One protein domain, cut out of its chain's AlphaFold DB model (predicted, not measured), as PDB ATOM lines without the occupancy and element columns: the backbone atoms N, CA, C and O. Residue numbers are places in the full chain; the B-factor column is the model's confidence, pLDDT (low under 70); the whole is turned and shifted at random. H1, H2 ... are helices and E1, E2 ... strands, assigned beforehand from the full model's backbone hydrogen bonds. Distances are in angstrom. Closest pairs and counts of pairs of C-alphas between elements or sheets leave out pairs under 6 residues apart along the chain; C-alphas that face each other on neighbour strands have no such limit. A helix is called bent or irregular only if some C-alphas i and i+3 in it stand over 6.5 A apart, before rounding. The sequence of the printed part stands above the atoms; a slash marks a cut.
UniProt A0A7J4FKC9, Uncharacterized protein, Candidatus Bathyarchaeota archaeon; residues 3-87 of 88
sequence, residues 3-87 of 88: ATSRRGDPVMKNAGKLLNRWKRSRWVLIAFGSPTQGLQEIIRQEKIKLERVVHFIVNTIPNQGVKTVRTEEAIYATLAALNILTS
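This is residues 3 to 87 of the 88 residues of an uncharacterized protein of Candidatus Bathyarchaeota archaeon (UniProt A0A7J4FKC9). A small pair of strands, E1 and E2, sits in the middle, with H1 beside it on the E2 side and H2 on the other side, by E1. The long helix H3 runs past the pair, set off from E1, and meets H1 near its own last residues. E1 bends by 107 degrees at residue 6, and its residues on both sides of the bend lie beside E2. The printed part has 85 residues with three named helices and two named strands, in the order E1, H1, H2, E2, H3; the sheet, E1 then E2, is parallel and the class is mixed. It is compact, with a radius of gyration of the C-alphas of 12.8 A and spans of 33 by 30 by 20 A.

E1, residues 3 to 10, is the parallel neighbour of E2, residues 56 to 59, with 66 degrees between their directions. C-alphas 3 and 57 face each other at 4.7 A, and C-alphas 8 and 58 at 4.3 A. N 3 and O 56, 2.8 A apart, and N 59 and O 9, also 2.8 A apart, are within hydrogen-bond range. With H1, residues 11 to 23, and H2, residues 39 to 45, between them, the two strands form a strand-helix-strand unit, two parallel neighbour strands with helices between them along the chain. The closest C-alphas of H1 and E2 are those of Val 11 and Val 58, 5.3 A apart. The closest of E1 and H2 are those of Ser 5 and Leu 39, 7.3 A apart. H3, residues 71 to 86, touches H1 with residues 85 to 86 alone; the closest C-alphas are those of Leu 19 and Thr 86, 6.6 A apart. H1 and H3 run the same way at a steep tilt of 68 degrees, only just short of about perpendicular. H2 is apart from H1 and H3, and E1 is only just apart from H3, at 8.2 A. Each O i to N i+4 pair is within hydrogen-bond range in H3, against 7 of 9 in H1 and 2 of 3 in H2.

E1 begins at C-alpha 3, (126.676, 155.776, 89.389), and is 12.1 A long. H1 is 16.2 A long and irregular, with C-alphas 13 and 16 8.2 A apart. H2 measures 10.3 A and E2 9.8 A. H3, 21.6 A long, ends at C-alpha 86, (134.107, 144.419, 99.094).

The two C-alphas farthest apart are those of Lys 47 and Ser 87, 36.7 A. The printed part has no cut. The links from H1 to H2, residues 24 to 38, and from E2 to H3 are long. The mean pLDDT of the printed part is 95.0, and no printed residue is under 70.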
ATOM      1  N   ALA A   3     127.080 154.388  89.196       98.00
ATOM      2  CA  ALA A   3     126.676 155.776  89.389       98.00
ATOM      3  C   ALA A   3     126.135 155.970  90.804       98.00
ATOM      4  O   ALA A   3     125.329 155.167  91.276       98.00
ATOM      5  N   THR A   4     126.549 157.049  91.460       97.38
ATOM      6  CA  THR A   4     125.997 157.450  92.757       97.38
ATOM      7  C   THR A   4     124.811 158.393  92.562       97.38
ATOM      8  O   THR A   4     124.828 159.285  91.711       97.38
ATOM      9  N   SER A   5     123.734 158.172  93.314       96.00
ATOM     10  CA  SER A   5     122.548 159.029  93.286       96.00
ATOM     11  C   SER A   5     121.745 158.887  94.569       96.00
ATOM     12  O   SER A   5     121.460 157.774  95.005       96.00
ATOM     13  N   ARG A   6     121.261 160.011  95.110       94.06
ATOM     14  CA  ARG A   6     120.291 160.019  96.219       94.06
ATOM     15  C   ARG A   6     119.019 159.224  95.889       94.06
ATOM     16  O   ARG A   6     118.403 158.660  96.787       94.06
ATOM     17  N   ARG A   7     118.622 159.188  94.609       92.81
ATOM     18  CA  ARG A   7     117.437 158.463  94.109       92.81
ATOM     19  C   ARG A   7     117.751 157.037  93.640       92.81
ATOM     20  O   ARG A   7     116.858 156.362  93.141       92.81
ATOM     21  N   GLY A   8     119.009 156.606  93.742       95.31
ATOM     22  CA  GLY A   8     119.408 155.237  93.434       95.31
ATOM     23  C   GLY A   8     118.887 154.242  94.466       95.31
ATOM     24  O   GLY A   8     118.453 154.617  95.557       95.31
ATOM     25  N   ASP A   9     118.981 152.956  94.139       96.94
ATOM     26  CA  ASP A   9     118.679 151.904  95.106       96.94
ATOM     27  C   ASP A   9     119.674 151.970  96.277       96.94
ATOM     28  O   ASP A   9     120.875 152.124  96.029       96.94
ATOM     29  N   PRO A  10     119.238 151.795  97.538       96.94
ATOM     30  CA  PRO A  10     120.162 151.646  98.658       96.94
ATOM     31  C   PRO A  10     121.204 150.566  98.353       96.94
ATOM     32  O   PRO A  10     120.841 149.471  97.920       96.94
ATOM     33  N   VAL A  11     122.488 150.854  98.577       95.25
ATOM     34  CA  VAL A  11     123.595 149.976  98.149       95.25
ATOM     35  C   VAL A  11     123.435 148.530  98.647       95.25
ATOM     36  O   VAL A  11     123.671 147.584  97.895       95.25
ATOM     37  N   MET A  12     122.901 148.355  99.860       95.12
ATOM     38  CA  MET A  12     122.641 147.042 100.459       95.12
ATOM     39  C   MET A  12     121.586 146.218  99.711       95.12
ATOM     40  O   MET A  12     121.704 144.998  99.645       95.12
ATOM     41  N   LYS A  13     120.595 146.858  99.077       95.50
ATOM     42  CA  LYS A  13     119.544 146.172  98.303       95.50
ATOM     43  C   LYS A  13     120.121 145.397  97.116       95.50
ATOM     44  O   LYS A  13     119.579 144.368  96.725       95.50
ATOM     45  N   ASN A  14     121.225 145.882  96.547       90.94
ATOM     46  CA  ASN A  14     121.883 145.283  95.387       90.94
ATOM     47  C   ASN A  14     123.262 144.682  95.716       90.94
ATOM     48  O   ASN A  14     124.004 144.358  94.787       90.94
ATOM     49  N   ALA A  15     123.599 144.494  96.998       93.94
ATOM     50  CA  ALA A  15     124.939 144.094  97.437       93.94
ATOM     51  C   ALA A  15     125.440 142.813  96.749       93.94
ATOM     52  O   ALA A  15     126.512 142.823  96.157       93.94
ATOM     53  N   GLY A  16     124.641 141.740  96.714       95.38
ATOM     54  CA  GLY A  16     125.056 140.480  96.079       95.38
ATOM     55  C   GLY A  16     125.358 140.617  94.579       95.38
ATOM     56  O   GLY A  16     126.370 140.113  94.091       95.38
ATOM     57  N   LYS A  17     124.521 141.356  93.834       96.06
ATOM     58  CA  LYS A  17     124.746 141.624  92.400       96.06
ATOM     59  C   LYS A  17     125.977 142.504  92.186       96.06
ATOM     60  O   LYS A  17     126.757 142.249  91.265       96.06
ATOM     61  N   LEU A  18     126.144 143.521  93.032       95.69
ATOM     62  CA  LEU A  18     127.277 144.436  93.002       95.69
ATOM     63  C   LEU A  18     128.581 143.688  93.271       95.69
ATOM     64  O   LEU A  18     129.488 143.787  92.451       95.69
ATOM     65  N   LEU A  19     128.645 142.872  94.324       96.00
ATOM     66  CA  LEU A  19     129.829 142.092  94.693       96.00
ATOM     67  C   LEU A  19     130.214 141.077  93.626       96.00
ATOM     68  O   LEU A  19     131.379 140.989  93.245       96.00
ATOM     69  N   ASN A  20     129.239 140.364  93.069       95.81
ATOM     70  CA  ASN A  20     129.526 139.397  92.017       95.81
ATOM     71  C   ASN A  20     130.085 140.084  90.754       95.81
ATOM     72  O   ASN A  20     130.976 139.559  90.087       95.81
ATOM     73  N   ARG A  21     129.609 141.295  90.421       95.62
ATOM     74  CA  ARG A  21     130.203 142.089  89.335       95.62
ATOM     75  C   ARG A  21     131.567 142.660  89.719       95.62
ATOM     76  O   ARG A  21     132.450 142.676  88.865       95.62
ATOM     77  N   TRP A  22     131.737 143.105  90.961       95.38
ATOM     78  CA  TRP A  22     132.983 143.653  91.493       95.38
ATOM     79  C   TRP A  22     134.129 142.651  91.353       95.38
ATOM     80  O   TRP A  22     135.111 142.959  90.688       95.38
ATOM     81  N   LYS A  23     133.949 141.415  91.843       95.12
ATOM     82  CA  LYS A  23     134.967 140.345  91.798       95.12
ATOM     83  C   LYS A  23     135.413 139.968  90.378       95.12
ATOM     84  O   LYS A  23     136.540 139.537  90.180       95.12
ATOM     85  N   ARG A  24     134.548 140.146  89.374       95.94
ATOM     86  CA  ARG A  24     134.859 139.866  87.957       95.94
ATOM     87  C   ARG A  24     135.393 141.077  87.187       95.94
ATOM     88  O   ARG A  24     135.687 140.961  86.001       95.94
ATOM     89  N   SER A  25     135.438 142.255  87.806       95.62
ATOM     90  CA  SER A  25     135.820 143.494  87.132       95.62
ATOM     91  C   SER A  25     137.305 143.769  87.331       95.62
ATOM     92  O   SER A  25     137.756 143.938  88.455       95.62
ATOM     93  N   ARG A  26     138.060 143.907  86.234       95.94
ATOM     94  CA  ARG A  26     139.460 144.367  86.292       95.94
ATOM     95  C   ARG A  26     139.575 145.826  86.755       95.94
ATOM     96  O   ARG A  26     140.561 146.197  87.374       95.94
ATOM     97  N   TRP A  27     138.566 146.640  86.439       95.81
ATOM     98  CA  TRP A  27     138.507 148.060  86.779       95.81
ATOM     99  C   TRP A  27     137.084 148.447  87.177       95.81
ATOM    100  O   TRP A  27     136.121 148.088  86.490       95.81
ATOM    101  N   VAL A  28     136.944 149.223  88.251       96.06
ATOM    102  CA  VAL A  28     135.657 149.765  88.698       96.06
ATOM    103  C   VAL A  28     135.706 151.287  88.646       96.06
ATOM    104  O   VAL A  28     136.439 151.925  89.388       96.06
ATOM    105  N   LEU A  29     134.886 151.870  87.772       97.75
ATOM    106  CA  LEU A  29     134.633 153.309  87.743       97.75
ATOM    107  C   LEU A  29     133.422 153.642  88.617       97.75
ATOM    108  O   LEU A  29     132.354 153.046  88.423       97.75
ATOM    109  N   ILE A  30     133.576 154.611  89.514       97.94
ATOM    110  CA  ILE A  30     132.498 155.175  90.330       97.94
ATOM    111  C   ILE A  30     132.296 156.621  89.883       97.94
ATOM    112  O   ILE A  30     133.229 157.417  89.917       97.94
ATOM    113  N   ALA A  31     131.089 156.947  89.434       97.62
ATOM    114  CA  ALA A  31     130.734 158.282  88.983       97.62
ATOM    115  C   ALA A  31     130.013 159.049  90.098       97.62
ATOM    116  O   ALA A  31     129.142 158.500  90.784       97.62
ATOM    117  N   PHE A  32     130.339 160.335  90.216       97.44
ATOM    118  CA  PHE A  32     129.727 161.275  91.148       97.44
ATOM    119  C   PHE A  32     129.153 162.468  90.387       97.44
ATOM    120  O   PHE A  32     129.739 162.928  89.410       97.44
ATOM    121  N   GLY A  33     127.990 162.942  90.831       94.31
ATOM    122  CA  GLY A  33     127.458 164.232  90.396       94.31
ATOM    123  C   GLY A  33     128.138 165.392  91.126       94.31
ATOM    124  O   GLY A  33     128.926 165.192  92.056       94.31
ATOM    125  N   SER A  34     127.793 166.611  90.724       89.44
ATOM    126  CA  SER A  34     128.142 167.820  91.463       89.44
ATOM    127  C   SER A  34     127.094 168.113  92.551       89.44
ATOM    128  O   SER A  34     125.999 167.540  92.531       89.44
ATOM    129  N   PRO A  35     127.371 169.039  93.488       80.25
ATOM    130  CA  PRO A  35     126.390 169.451  94.494       80.25
ATOM    131  C   PRO A  35     125.123 170.084  93.898       80.25
ATOM    132  O   PRO A  35     124.069 170.069  94.533       80.25
ATOM    133  N   THR A  36     125.224 170.658  92.696       85.94
ATOM    134  CA  THR A  36     124.127 171.350  92.005       85.94
ATOM    135  C   THR A  36     123.468 170.504  90.922       85.94
ATOM    136  O   THR A  36     122.325 170.788  90.573       85.94
ATOM    137  N   GLN A  37     124.162 169.489  90.391       90.38
ATOM    138  CA  GLN A  37     123.665 168.621  89.329       90.38
ATOM    139  C   GLN A  37     124.046 167.151  89.550       90.38
ATOM    140  O   GLN A  37     125.218 166.767  89.527       90.38
ATOM    141  N   GLY A  38     123.039 166.293  89.691       93.00
ATOM    142  CA  GLY A  38     123.214 164.846  89.724       93.00
ATOM    143  C   GLY A  38     123.575 164.265  88.353       93.00
ATOM    144  O   GLY A  38     123.298 164.848  87.306       93.00
ATOM    145  N   LEU A  39     124.120 163.046  88.334       95.94
ATOM    146  CA  LEU A  39     124.494 162.356  87.088       95.94
ATOM    147  C   LEU A  39     123.333 162.215  86.094       95.94
ATOM    148  O   LEU A  39     123.540 162.272  84.887       95.94
ATOM    149  N   GLN A  40     122.110 162.050  86.603       93.56
ATOM    150  CA  GLN A  40     120.897 161.954  85.790       93.56
ATOM    151  C   GLN A  40     120.562 163.280  85.091       93.56
ATOM    152  O   GLN A  40     120.037 163.270  83.983       93.56
ATOM    153  N   GLU A  41     120.887 164.417  85.710       93.38
ATOM    154  CA  GLU A  41     120.693 165.747  85.124       93.38
ATOM    155  C   GLU A  41     121.768 166.056  84.086       93.38
ATOM    156  O   GLU A  41     121.429 166.559  83.015       93.38
ATOM    157  N   ILE A  42     123.021 165.689  84.373       93.69
ATOM    158  CA  ILE A  42     124.160 165.845  83.461       93.69
ATOM    159  C   ILE A  42     123.915 165.038  82.179       93.69
ATOM    160  O   ILE A  42     123.872 165.597  81.090       93.69
ATOM    161  N   ILE A  43     123.656 163.732  82.289       94.62
ATOM    162  CA  ILE A  43     123.543 162.867  81.104       94.62
ATOM    163  C   ILE A  43     122.286 163.126  80.261       94.62
ATOM    164  O   ILE A  43     122.247 162.815  79.071       94.62
ATOM    165  N   ARG A  44     121.252 163.734  80.858       92.81
ATOM    166  CA  ARG A  44     120.047 164.146  80.131       92.81
ATOM    167  C   ARG A  44     120.355 165.216  79.082       92.81
ATOM    168  O   ARG A  44     119.657 165.256  78.071       92.81
ATOM    169  N   GLN A  45     121.381 166.044  79.294       93.38
ATOM    170  CA  GLN A  45     121.839 167.029  78.303       93.38
ATOM    171  C   GLN A  45     122.303 166.341  77.010       93.38
ATOM    172  O   GLN A  45     122.020 166.827  75.919       93.38
ATOM    173  N   GLU A  46     122.856 165.132  77.135       93.88
ATOM    174  CA  GLU A  46     123.287 164.275  76.023       93.88
ATOM    175  C   GLU A  46     122.156 163.413  75.431       93.88
ATOM    176  O   GLU A  46     122.394 162.565  74.574       93.88
ATOM    177  N   LYS A  47     120.905 163.579  75.889       95.88
ATOM    178  CA  LYS A  47     119.738 162.761  75.487       95.88
ATOM    179  C   LYS A  47     119.921 161.251  75.731       95.88
ATOM    180  O   LYS A  47     119.236 160.427  75.120       95.88
ATOM    181  N   ILE A  48     120.799 160.875  76.660       95.06
ATOM    182  CA  ILE A  48     121.059 159.487  77.054       95.06
ATOM    183  C   ILE A  48     120.394 159.208  78.408       95.06
ATOM    184  O   ILE A  48     120.373 160.047  79.305       95.06
ATOM    185  N   LYS A  49     119.839 158.004  78.572       94.44
ATOM    186  CA  LYS A  49     119.336 157.517  79.865       94.44
ATOM    187  C   LYS A  49     120.497 156.938  80.674       94.44
ATOM    188  O   LYS A  49     121.196 156.063  80.161       94.44
ATOM    189  N   LEU A  50     120.682 157.382  81.920       94.88
ATOM    190  CA  LEU A  50     121.784 156.940  82.790       94.88
ATOM    191  C   LEU A  50     121.828 155.414  82.922       94.88
ATOM    192  O   LEU A  50     122.889 154.802  82.830       94.88
ATOM    193  N   GLU A  51     120.653 154.803  83.040       95.25
ATOM    194  CA  GLU A  51     120.427 153.366  83.180       95.25
ATOM    195  C   GLU A  51     120.970 152.560  81.989       95.25
ATOM    196  O   GLU A  51     121.223 151.368  82.127       95.25
ATOM    197  N   ARG A  52     121.157 153.186  80.818       96.12
ATOM    198  CA  ARG A  52     121.691 152.523  79.617       96.12
ATOM    199  C   ARG A  52     123.216 152.452  79.587       96.12
ATOM    200  O   ARG A  52     123.747 151.706  78.772       96.12
ATOM    201  N   VAL A  53     123.911 153.230  80.417       95.75
ATOM    202  CA  VAL A  53     125.382 153.341  80.378       95.75
ATOM    203  C   VAL A  53     126.065 152.895  81.671       95.75
ATOM    204  O   VAL A  53     127.271 152.652  81.676       95.75
ATOM    205  N   VAL A  54     125.321 152.752  82.770       96.88
ATOM    206  CA  VAL A  54     125.837 152.265  84.062       96.88
ATOM    207  C   VAL A  54     125.353 150.849  84.352       96.88
ATOM    208  O   VAL A  54     124.328 150.408  83.850       96.88
ATOM    209  N   HIS A  55     126.066 150.146  85.230       96.81
ATOM    210  CA  HIS A  55     125.636 148.821  85.697       96.81
ATOM    211  C   HIS A  55     124.759 148.916  86.943       96.81
ATOM    212  O   HIS A  55     123.931 148.045  87.184       96.81
ATOM    213  N   PHE A  56     124.975 149.960  87.745       97.19
ATOM    214  CA  PHE A  56     124.255 150.210  88.983       97.19
ATOM    215  C   PHE A  56     124.067 151.714  89.166       97.19
ATOM    216  O   PHE A  56     124.991 152.483  88.889       97.19
ATOM    217  N   ILE A  57     122.898 152.109  89.668       97.62
ATOM    218  CA  ILE A  57     122.632 153.440  90.221       97.62
ATOM    219  C   ILE A  57     122.335 153.225  91.701       97.62
ATOM    220  O   ILE A  57     121.304 152.643  92.040       97.62
ATOM    221  N   VAL A  58     123.249 153.643  92.571       97.25
ATOM    222  CA  VAL A  58     123.188 153.322  94.001       97.25
ATOM    223  C   VAL A  58     123.152 154.569  94.866       97.25
ATOM    224  O   VAL A  58     123.831 155.559  94.591       97.25
ATOM    225  N   ASN A  59     122.382 154.485  95.944       97.12
ATOM    226  CA  ASN A  59     122.471 155.383  97.077       97.12
ATOM    227  C   ASN A  59     123.347 154.734  98.160       97.12
ATOM    228  O   ASN A  59     122.974 153.722  98.757       97.12
ATOM    229  N   THR A  60     124.520 155.314  98.400       97.25
ATOM    230  CA  THR A  60     125.492 154.884  99.419       97.25
ATOM    231  C   THR A  60     125.298 155.578 100.769       97.25
ATOM    232  O   THR A  60     125.919 155.173 101.744       97.25
ATOM    233  N   ILE A  61     124.417 156.582 100.847       97.12
ATOM    234  CA  ILE A  61     124.119 157.368 102.055       97.12
ATOM    235  C   ILE A  61     122.590 157.438 102.234       97.12
ATOM    236  O   ILE A  61     121.969 158.499 102.079       97.12
ATOM    237  N   PRO A  62     121.923 156.297 102.491       96.00
ATOM    238  CA  PRO A  62     120.493 156.297 102.775       96.00
ATOM    239  C   PRO A  62     120.213 157.133 104.030       96.00
ATOM    240  O   PRO A  62     121.018 157.163 104.954       96.00
ATOM    241  N   ASN A  63     119.063 157.811 104.071       95.31
ATOM    242  CA  ASN A  63     118.661 158.649 105.208       95.31
ATOM    243  C   ASN A  63     119.709 159.710 105.605       95.31
ATOM    244  O   ASN A  63     119.866 160.000 106.784       95.31
ATOM    245  N   GLN A  64     120.389 160.317 104.622       95.44
ATOM    246  CA  GLN A  64     121.500 161.274 104.797       95.44
ATOM    247  C   GLN A  64     121.284 162.435 105.793       95.44
ATOM    248  O   GLN A  64     122.236 163.139 106.098       95.44
ATOM    249  N   GLY A  65     120.056 162.712 106.244       96.06
ATOM    250  CA  GLY A  65     119.757 163.736 107.258       96.06
ATOM    251  C   GLY A  65     119.949 165.192 106.814       96.06
ATOM    252  O   GLY A  65     119.464 166.103 107.473       96.06
ATOM    253  N   VAL A  66     120.595 165.424 105.671       94.44
ATOM    254  CA  VAL A  66     120.871 166.749 105.104       94.44
ATOM    255  C   VAL A  66     120.217 166.918 103.733       94.44
ATOM    256  O   VAL A  66     119.851 165.946 103.068       94.44
ATOM    257  N   LYS A  67     120.081 168.161 103.260       91.81
ATOM    258  CA  LYS A  67     119.501 168.439 101.934       91.81
ATOM    259  C   LYS A  67     120.381 167.914 100.792       91.81
ATOM    260  O   LYS A  67     119.859 167.325  99.847       91.81
ATOM    261  N   THR A  68     121.693 168.099 100.897       92.56
ATOM    262  CA  THR A  68     122.700 167.739  99.887       92.56
ATOM    263  C   THR A  68     123.927 167.171 100.580       92.56
ATOM    264  O   THR A  68     124.349 167.740 101.582       92.56
ATOM    265  N   VAL A  69     124.495 166.098 100.035       95.00
ATOM    266  CA  VAL A  69     125.846 165.646 100.395       95.00
ATOM    267  C   VAL A  69     126.781 166.197  99.332       95.00
ATOM    268  O   VAL A  69     126.516 166.014  98.140       95.00
ATOM    269  N   ARG A  70     127.819 166.922  99.741       94.81
ATOM    270  CA  ARG A  70     128.790 167.489  98.803       94.81
ATOM    271  C   ARG A  70     129.627 166.375  98.179       94.81
ATOM    272  O   ARG A  70     129.718 165.276  98.724       94.81
ATOM    273  N   THR A  71     130.221 166.627  97.017       95.31
ATOM    274  CA  THR A  71     130.937 165.587  96.266       95.31
ATOM    275  C   THR A  71     132.097 165.002  97.078       95.31
ATOM    276  O   THR A  71     132.263 163.788  97.100       95.31
ATOM    277  N   GLU A  72     132.842 165.830  97.807       96.50
ATOM    278  CA  GLU A  72     133.938 165.415  98.685       96.50
ATOM    279  C   GLU A  72     133.473 164.477  99.813       96.50
ATOM    280  O   GLU A  72     134.086 163.437 100.045       96.50
ATOM    281  N   GLU A  73     132.339 164.773 100.449       96.81
ATOM    282  CA  GLU A  73     131.727 163.931 101.487       96.81
ATOM    283  C   GLU A  73     131.204 162.617 100.885       96.81
ATOM    284  O   GLU A  73     131.399 161.533 101.440       96.81
ATOM    285  N   ALA A  74     130.568 162.707  99.712       96.81
ATOM    286  CA  ALA A  74     130.015 161.566  98.999       96.81
ATOM    287  C   ALA A  74     131.106 160.589  98.552       96.81
ATOM    288  O   ALA A  74     130.879 159.378  98.606       96.81
ATOM    289  N   ILE A  75     132.276 161.091  98.144       97.75
ATOM    290  CA  ILE A  75     133.439 160.272  97.793       97.75
ATOM    291  C   ILE A  75     133.868 159.444  99.005       97.75
ATOM    292  O   ILE A  75     133.894 158.216  98.906       97.75
ATOM    293  N   TYR A  76     134.127 160.080 100.153       98.19
ATOM    294  CA  TYR A  76     134.569 159.365 101.354       98.19
ATOM    295  C   TYR A  76     133.542 158.333 101.826       98.19
ATOM    296  O   TYR A  76     133.889 157.169 102.021       98.19
ATOM    297  N   ALA A  77     132.272 158.721 101.947       97.62
ATOM    298  CA  ALA A  77     131.221 157.816 102.403       97.62
ATOM    299  C   ALA A  77     131.002 156.640 101.436       97.62
ATOM    300  O   ALA A  77     130.846 155.496 101.863       97.62
ATOM    301  N   THR A  78     131.030 156.899 100.125       97.88
ATOM    302  CA  THR A  78     130.862 155.853  99.107       97.88
ATOM    303  C   THR A  78     132.027 154.877  99.107       97.88
ATOM    304  O   THR A  78     131.797 153.671  99.063       97.88
ATOM    305  N   LEU A  79     133.266 155.373  99.169       97.62
ATOM    306  CA  LEU A  79     134.444 154.512  99.218       97.62
ATOM    307  C   LEU A  79     134.482 153.699 100.510       97.62
ATOM    308  O   LEU A  79     134.763 152.511 100.439       97.62
ATOM    309  N   ALA A  80     134.122 154.279 101.658       97.94
ATOM    310  CA  ALA A  80     134.021 153.540 102.916       97.94
ATOM    311  C   ALA A  80     132.960 152.428 102.848       97.94
ATOM    312  O   ALA A  80     133.247 151.282 103.191       97.94
ATOM    313  N   ALA A  81     131.757 152.732 102.347       96.19
ATOM    314  CA  ALA A  81     130.686 151.747 102.204       96.19
ATOM    315  C   ALA A  81     131.067 150.610 101.239       96.19
ATOM    316  O   ALA A  81     130.829 149.440 101.530       96.19
ATOM    317  N   LEU A  82     131.676 150.940 100.096       95.62
ATOM    318  CA  LEU A  82     132.144 149.942  99.136       95.62
ATOM    319  C   LEU A  82     133.333 149.150  99.672       95.62
ATOM    320  O   LEU A  82     133.385 147.951  99.437       95.62
ATOM    321  N   ASN A  83     134.248 149.779 100.411       95.88
ATOM    322  CA  ASN A  83     135.346 149.086 101.075       95.88
ATOM    323  C   ASN A  83     134.787 148.021 102.019       95.88
ATOM    324  O   ASN A  83     135.046 146.852 101.802       95.88
ATOM    325  N   ILE A  84     133.898 148.387 102.949       95.12
ATOM    326  CA  ILE A  84     133.249 147.426 103.863       95.12
ATOM    327  C   ILE A  84     132.543 146.296 103.104       95.12
ATOM    328  O   ILE A  84     132.612 145.144 103.512       95.12
ATOM    329  N   LEU A  85     131.849 146.613 102.009       92.56
ATOM    330  CA  LEU A  85     131.138 145.607 101.223       92.56
ATOM    331  C   LEU A  85     132.074 144.638 100.499       92.56
ATOM    332  O   LEU A  85     131.700 143.488 100.295       92.56
ATOM    333  N   THR A  86     133.224 145.125 100.037       92.25
ATOM    334  CA  THR A  86     134.107 144.419  99.094       92.25
ATOM    335  C   THR A  86     135.369 143.863  99.741       92.25
ATOM    336  O   THR A  86     136.044 143.061  99.100       92.25
ATOM    337  N   SER A  87     135.680 144.271 100.972       85.12
ATOM    338  CA  SER A  87     136.675 143.625 101.818       85.12
ATOM    339  C   SER A  87     136.198 142.206 102.126       85.12
ATOM    340  O   SER A  87     135.113 142.031 102.681       85.12
TER     341      SER A  87